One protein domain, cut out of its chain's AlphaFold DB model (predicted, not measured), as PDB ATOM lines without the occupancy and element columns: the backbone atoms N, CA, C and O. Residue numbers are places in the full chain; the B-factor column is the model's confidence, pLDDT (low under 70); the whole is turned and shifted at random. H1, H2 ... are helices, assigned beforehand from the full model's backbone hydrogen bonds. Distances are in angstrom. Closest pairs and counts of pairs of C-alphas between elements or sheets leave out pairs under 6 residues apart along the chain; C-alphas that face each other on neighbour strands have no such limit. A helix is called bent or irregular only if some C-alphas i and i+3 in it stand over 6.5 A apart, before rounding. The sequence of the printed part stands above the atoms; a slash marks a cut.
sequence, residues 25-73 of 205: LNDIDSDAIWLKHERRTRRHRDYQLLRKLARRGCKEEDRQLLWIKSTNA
ATOM      1  N   LEU A  25      23.778  67.010 111.189       83.31
ATOM      2  CA  LEU A  25      23.943  68.162 110.294       83.31
ATOM      3  C   LEU A  25      22.609  68.725 109.779       83.31
ATOM      4  O   LEU A  25      22.555  69.893 109.392       83.31
ATOM      5  N   ASN A  26      21.546  67.919 109.776       84.56
ATOM      6  CA  ASN A  26      20.222  68.352 109.330       84.56
ATOM      7  C   ASN A  26      19.586  69.374 110.278       84.56
ATOM      8  O   ASN A  26      18.816  70.215 109.823       84.56
ATOM      9  N   ASP A  27      19.974  69.362 111.554       84.44
ATOM     10  CA  ASP A  27      19.429  70.258 112.580       84.44
ATOM     11  C   ASP A  27      20.025  71.675 112.497       84.44
ATOM     12  O   ASP A  27      19.611  72.575 113.224       84.44
ATOM     13  N   ILE A  28      21.025  71.883 111.632       83.12
ATOM     14  CA  ILE A  28      21.679  73.178 111.447       83.12
ATOM     15  C   ILE A  28      20.865  74.030 110.475       83.12
ATOM     16  O   ILE A  28      20.749  73.705 109.288       83.12
ATOM     17  N   ASP A  29      20.373  75.162 110.970       82.44
ATOM     18  CA  ASP A  29      19.761  76.206 110.154       82.44
ATOM     19  C   ASP A  29      20.839  76.980 109.371       82.44
ATOM     20  O   ASP A  29      21.705  77.646 109.950       82.44
ATOM     21  N   SER A  30      20.813  76.865 108.040       79.44
ATOM     22  CA  SER A  30      21.756  77.556 107.153       79.44
ATOM     23  C   SER A  30      21.467  79.052 107.039       79.44
ATOM     24  O   SER A  30      22.405  79.844 106.890       79.44
ATOM     25  N   ASP A  31      20.198  79.452 107.145       76.12
ATOM     26  CA  ASP A  31      19.764  80.834 106.930       76.12
ATOM     27  C   ASP A  31      20.261  81.730 108.067       76.12
ATOM     28  O   ASP A  31      20.728  82.853 107.848       76.12
ATOM     29  N   ALA A  32      20.316  81.175 109.280       69.31
ATOM     30  CA  ALA A  32      20.931  81.810 110.443       69.31
ATOM     31  C   ALA A  32      22.451  82.057 110.296       69.31
ATOM     32  O   ALA A  32      23.046  82.775 111.108       69.31
ATOM     33  N   ILE A  33      23.107  81.467 109.286       72.81
ATOM     34  CA  ILE A  33      24.571  81.449 109.123       72.81
ATOM     35  C   ILE A  33      25.056  82.311 107.937       72.81
ATOM     36  O   ILE A  33      26.262  82.550 107.803       72.81
ATOM     37  N   TRP A  34      24.154  82.854 107.119       68.56
ATOM     38  CA  TRP A  34      24.473  83.521 105.846       68.56
ATOM     39  C   TRP A  34      25.546  84.624 105.941       68.56
ATOM     40  O   TRP A  34      26.510  84.656 105.173       68.56
ATOM     41  N   LEU A  35      25.464  85.505 106.945       68.81
ATOM     42  CA  LEU A  35      26.377  86.648 107.099       68.81
ATOM     43  C   LEU A  35      27.552  86.325 108.033       68.81
ATOM     44  O   LEU A  35      27.743  86.937 109.083       68.81
ATOM     45  N   LYS A  36      28.384  85.353 107.647       69.31
ATOM     46  CA  LYS A  36      29.524  84.847 108.453       69.31
ATOM     47  C   LYS A  36      30.559  85.893 108.868       69.31
ATOM     48  O   LYS A  36      31.331  85.694 109.817       69.31
ATOM     49  N   HIS A  37      30.637  86.990 108.127       70.69
ATOM     50  CA  HIS A  37      31.540  88.083 108.444       70.69
ATOM     51  C   HIS A  37      31.071  88.868 109.682       70.69
ATOM     52  O   HIS A  37      31.909  89.437 110.384       70.69
ATOM     53  N   GLU A  38      29.781  88.814 110.020       80.06
ATOM     54  CA  GLU A  38      29.219  89.494 111.179       80.06
ATOM     55  C   GLU A  38      29.568  88.804 112.498       80.06
ATOM     56  O   GLU A  38      29.526  87.579 112.661       80.06
ATOM     57  N   ARG A  39      29.870  89.619 113.512       79.50
ATOM     58  CA  ARG A  39      30.225  89.121 114.847       79.50
ATOM     59  C   ARG A  39      29.071  88.364 115.513       79.50
ATOM     60  O   ARG A  39      29.346  87.455 116.295       79.50
ATOM     61  N   ARG A  40      27.816  88.732 115.223       84.25
ATOM     62  CA  ARG A  40      26.614  88.077 115.763       84.25
ATOM     63  C   ARG A  40      26.488  86.650 115.233       84.25
ATOM     64  O   ARG A  40      26.436  85.726 116.036       84.25
ATOM     65  N   THR A  41      26.588  86.467 113.920       81.00
ATOM     66  CA  THR A  41      26.579  85.154 113.254       81.00
ATOM     67  C   THR A  41      27.677  84.238 113.786       81.00
ATOM     68  O   THR A  41      27.440  83.075 114.094       81.00
ATOM     69  N   ARG A  42      28.880  84.776 114.036       81.19
ATOM     70  CA  ARG A  42      29.987  83.994 114.621       81.19
ATOM     71  C   ARG A  42      29.737  83.506 116.052       81.19
ATOM     72  O   ARG A  42      30.434  82.604 116.523       81.19
ATOM     73  N   ARG A  43      28.798  84.133 116.761       85.31
ATOM     74  CA  ARG A  43      28.353  83.731 118.102       85.31
ATOM     75  C   ARG A  43      27.145  82.795 118.064       85.31
ATOM     76  O   ARG A  43      26.827  82.236 119.106       85.31
ATOM     77  N   HIS A  44      26.506  82.621 116.905       88.19
ATOM     78  CA  HIS A  44      25.376  81.714 116.753       88.19
ATOM     79  C   HIS A  44      25.808  80.270 117.013       88.19
ATOM     80  O   HIS A  44      26.894  79.858 116.586       88.19
ATOM     81  N   ARG A  45      24.956  79.509 117.709       88.44
ATOM     82  CA  ARG A  45      25.238  78.122 118.099       88.44
ATOM     83  C   ARG A  45      25.547  77.263 116.876       88.44
ATOM     84  O   ARG A  45      26.562  76.572 116.861       88.44
ATOM     85  N   ASP A  46      24.738  77.387 115.833       88.12
ATOM     86  CA  ASP A  46      24.835  76.516 114.659       88.12
ATOM     87  C   ASP A  46      26.097  76.784 113.840       88.12
ATOM     88  O   ASP A  46      26.794  75.855 113.433       88.12
ATOM     89  N   TYR A  47      26.495  78.053 113.705       87.44
ATOM     90  CA  TYR A  47      27.776  78.388 113.087       87.44
ATOM     91  C   TYR A  47      28.964  77.836 113.886       87.44
ATOM     92  O   TYR A  47      29.935  77.335 113.309       87.44
ATOM     93  N   GLN A  48      28.917  77.922 115.220       88.19
ATOM     94  CA  GLN A  48      29.971  77.366 116.073       88.19
ATOM     95  C   GLN A  48      30.050  75.844 115.950       88.19
ATOM     96  O   GLN A  48      31.154  75.301 115.868       88.19
ATOM     97  N   LEU A  49      28.897  75.179 115.891       88.69
ATOM     98  CA  LEU A  49      28.771  73.738 115.723       88.69
ATOM     99  C   LEU A  49      29.365  73.282 114.388       88.69
ATOM    100  O   LEU A  49      30.270  72.448 114.362       88.69
ATOM    101  N   LEU A  50      28.947  73.920 113.297       89.31
ATOM    102  CA  LEU A  50      29.440  73.670 111.946       89.31
ATOM    103  C   LEU A  50      30.960  73.890 111.846       89.31
ATOM    104  O   LEU A  50      31.687  73.071 111.282       89.31
ATOM    105  N   ARG A  51      31.489  74.942 112.486       88.50
ATOM    106  CA  ARG A  51      32.940  75.188 112.560       88.50
ATOM    107  C   ARG A  51      33.676  74.135 113.395       88.50
ATOM    108  O   ARG A  51      34.814  73.797 113.068       88.50
ATOM    109  N   LYS A  52      33.073  73.646 114.485       89.62
ATOM    110  CA  LYS A  52      33.633  72.581 115.339       89.62
ATOM    111  C   LYS A  52      33.722  71.273 114.549       89.62
ATOM    112  O   LYS A  52      34.776  70.644 114.584       89.62
ATOM    113  N   LEU A  53      32.685  70.935 113.781       88.81
ATOM    114  CA  LEU A  53      32.669  69.780 112.879       88.81
ATOM    115  C   LEU A  53      33.730  69.896 111.782       88.81
ATOM    116  O   LEU A  53      34.592  69.029 111.677       88.81
ATOM    117  N   ALA A  54      33.759  71.012 111.048       89.00
ATOM    118  CA  ALA A  54      34.737  71.221 109.979       89.00
ATOM    119  C   ALA A  54      36.198  71.118 110.462       89.00
ATOM    120  O   ALA A  54      37.068  70.674 109.721       89.00
ATOM    121  N   ARG A  55      36.480  71.510 111.712       89.75
ATOM    122  CA  ARG A  55      37.823  71.415 112.314       89.75
ATOM    123  C   ARG A  55      38.189  70.025 112.808       89.75
ATOM    124  O   ARG A  55      39.362  69.676 112.773       89.75
ATOM    125  N   ARG A  56      37.218  69.283 113.341       90.44
ATOM    126  CA  ARG A  56      37.428  67.908 113.814       90.44
ATOM    127  C   ARG A  56      37.529  66.919 112.653       90.44
ATOM    128  O   ARG A  56      38.093  65.848 112.833       90.44
ATOM    129  N   GLY A  57      37.019  67.305 111.486       86.81
ATOM    130  CA  GLY A  57      36.798  66.412 110.361       86.81
ATOM    131  C   GLY A  57      35.390  65.823 110.419       86.81
ATOM    132  O   GLY A  57      34.789  65.700 111.487       86.81
ATOM    133  N   CYS A  58      34.859  65.483 109.251       88.06
ATOM    134  CA  CYS A  58      33.586  64.788 109.091       88.06
ATOM    135  C   CYS A  58      33.798  63.522 108.261       88.06
ATOM    136  O   CYS A  58      34.819  63.380 107.576       88.06
ATOM    137  N   LYS A  59      32.821  62.613 108.307       89.38
ATOM    138  CA  LYS A  59      32.780  61.478 107.386       89.38
ATOM    139  C   LYS A  59      32.619  61.982 105.953       89.38
ATOM    140  O   LYS A  59      32.185  63.111 105.722       89.38
ATOM    141  N   GLU A  60      32.997  61.149 104.993       87.94
ATOM    142  CA  GLU A  60      32.895  61.490 103.574       87.94
ATOM    143  C   GLU A  60      31.441  61.702 103.138       87.94
ATOM    144  O   GLU A  60      31.146  62.705 102.496       87.94
ATOM    145  N   GLU A  61      30.533  60.845 103.607       89.69
ATOM    146  CA  GLU A  61      29.080  60.930 103.388       89.69
ATOM    147  C   GLU A  61      28.490  62.278 103.848       89.69
ATOM    148  O   GLU A  61      27.624  62.853 103.194       89.69
ATOM    149  N   ASP A  62      29.022  62.833 104.938       90.50
ATOM    150  CA  ASP A  62      28.569  64.096 105.528       90.50
ATOM    151  C   ASP A  62      29.193  65.334 104.863       90.50
ATOM    152  O   ASP A  62      28.756  66.464 105.102       90.50
ATOM    153  N   ARG A  63      30.246  65.159 104.050       90.12
ATOM    154  CA  ARG A  63      31.055  66.269 103.517       90.12
ATOM    155  C   ARG A  63      30.234  67.187 102.625       90.12
ATOM    156  O   ARG A  63      30.338  68.407 102.753       90.12
ATOM    157  N   GLN A  64      29.403  66.606 101.762       93.00
ATOM    158  CA  GLN A  64      28.527  67.361 100.873       93.00
ATOM    159  C   GLN A  64      27.570  68.247 101.672       93.00
ATOM    160  O   GLN A  64      27.521  69.458 101.454       93.00
ATOM    161  N   LEU A  65      26.852  67.660 102.632       91.94
ATOM    162  CA  LEU A  65      25.891  68.391 103.453       91.94
ATOM    163  C   LEU A  65      26.587  69.468 104.289       91.94
ATOM    164  O   LEU A  65      26.121  70.605 104.341       91.94
ATOM    165  N   LEU A  66      27.746  69.151 104.875       92.50
ATOM    166  CA  LEU A  66      28.552  70.124 105.603       92.50
ATOM    167  C   LEU A  66      28.910  71.322 104.717       92.50
ATOM    168  O   LEU A  66      28.841  72.458 105.187       92.50
ATOM    169  N   TRP A  67      29.301  71.100 103.462       92.94
ATOM    170  CA  TRP A  67      29.655  72.181 102.543       92.94
ATOM    171  C   TRP A  67      28.449  72.997 102.105       92.94
ATOM    172  O   TRP A  67      28.533  74.219 102.179       92.94
ATOM    173  N   ILE A  68      27.326  72.356 101.772       92.88
ATOM    174  CA  ILE A  68      26.063  73.036 101.450       92.88
ATOM    175  C   ILE A  68      25.638  73.942 102.610       92.88
ATOM    176  O   ILE A  68      25.470  75.145 102.418       92.88
ATOM    177  N   LYS A  69      25.561  73.400 103.835       91.44
ATOM    178  CA  LYS A  69      25.230  74.165 105.052       91.44
ATOM    179  C   LYS A  69      26.256  75.260 105.333       91.44
ATOM    180  O   LYS A  69      25.923  76.347 105.792       91.44
ATOM    181  N   SER A  70      27.531  74.989 105.049       89.31
ATOM    182  CA  SER A  70      28.587  75.979 105.213       89.31
ATOM    183  C   SER A  70      28.381  77.139 104.255       89.31
ATOM    184  O   SER A  70      28.423  78.280 104.687       89.31
ATOM    185  N   THR A  71      28.242  76.911 102.962       90.81
ATOM    186  CA  THR A  71      28.187  78.008 101.990       90.81
ATOM    187  C   THR A  71      26.795  78.590 101.834       90.81
ATOM    188  O   THR A  71      26.686  79.654 101.241       90.81
ATOM    189  N   ASN A  72      25.781  77.936 102.409       91.00
ATOM    190  CA  ASN A  72      24.369  78.185 102.148       91.00
ATOM    191  C   ASN A  72      24.069  78.089 100.644       91.00
ATOM    192  O   ASN A  72      23.480  78.984 100.050       91.00
ATOM    193  N   ALA A  73      24.579  77.018 100.026       93.06
ATOM    194  CA  ALA A  73      24.267  76.690  98.641       93.06
ATOM    195  C   ALA A  73      22.786  76.312  98.540       93.06
ATOM    196  O   ALA A  73      22.332  75.459  99.306       93.06
TER     197      ALA A  73
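Overview. This is residues 25 to 73 of the 205 residues of the protein "RabGTPase-activating protein" of Reticulomyxa filosa (UniProt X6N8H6). A loose helical hairpin, H1 folding back through a tight turn into H2, is joined by a long stretch with no named element, residues 25 to 44, which winds past the helices and loops round beyond the end of the hairpin away from the turn. That outlying loop, near Arg 39, and the turn side of H2, near Glu 61, make the two ends of the longest axis. The printed part has 49 residues with two named helices, H1 then H2, and no named strand; the class is all helix, with under half of the residues, 24, in named elements. The whole is compact, with a radius of gyration of the C-alphas of 10.2 A, and rounded, spanning 30 by 21 by 17 A.

Arrangement. After residues 25 to 44 come H1, residues 45 to 56, and H2, residues 60 to 71, which form a helical hairpin over a tight link of 3 residues. They only just touch, with 3 pairs of C-alphas within 8 A; the closest C-alphas are those of Leu 50 and Ser 70, 7.2 A apart. H1 touches H2 with residues 50 to 54 alone, and H2 touches H1 with residues 66 to 70 alone. The helices run opposite ways at a steep tilt of 43 degrees, and their centres are 11.6 A apart. In H1 every O i to N i+4 pair is within hydrogen-bond range; in H2 6 of 8 are.

Along the chain. The printed part begins with C-alpha 25 at (23.943, 68.162, 110.294). H1 runs 16.5 A from C-alpha 45 at (25.238, 78.122, 118.099) to C-alpha 56. H2 runs 17.2 A from C-alpha 60 to C-alpha 71 at (28.187, 78.008, 101.990). H2 is irregular, but only just: C-alphas 61 and 64 are 6.9 A apart.

Size, cuts and confidence. The two C-alphas farthest apart are those of Arg 39 and Glu 61, at 30.5 A. The printed part has no cut, and its one link between helices is tight. The mean pLDDT of the printed part is 85.3; residue 32 and residues 34 to 36 are under 70.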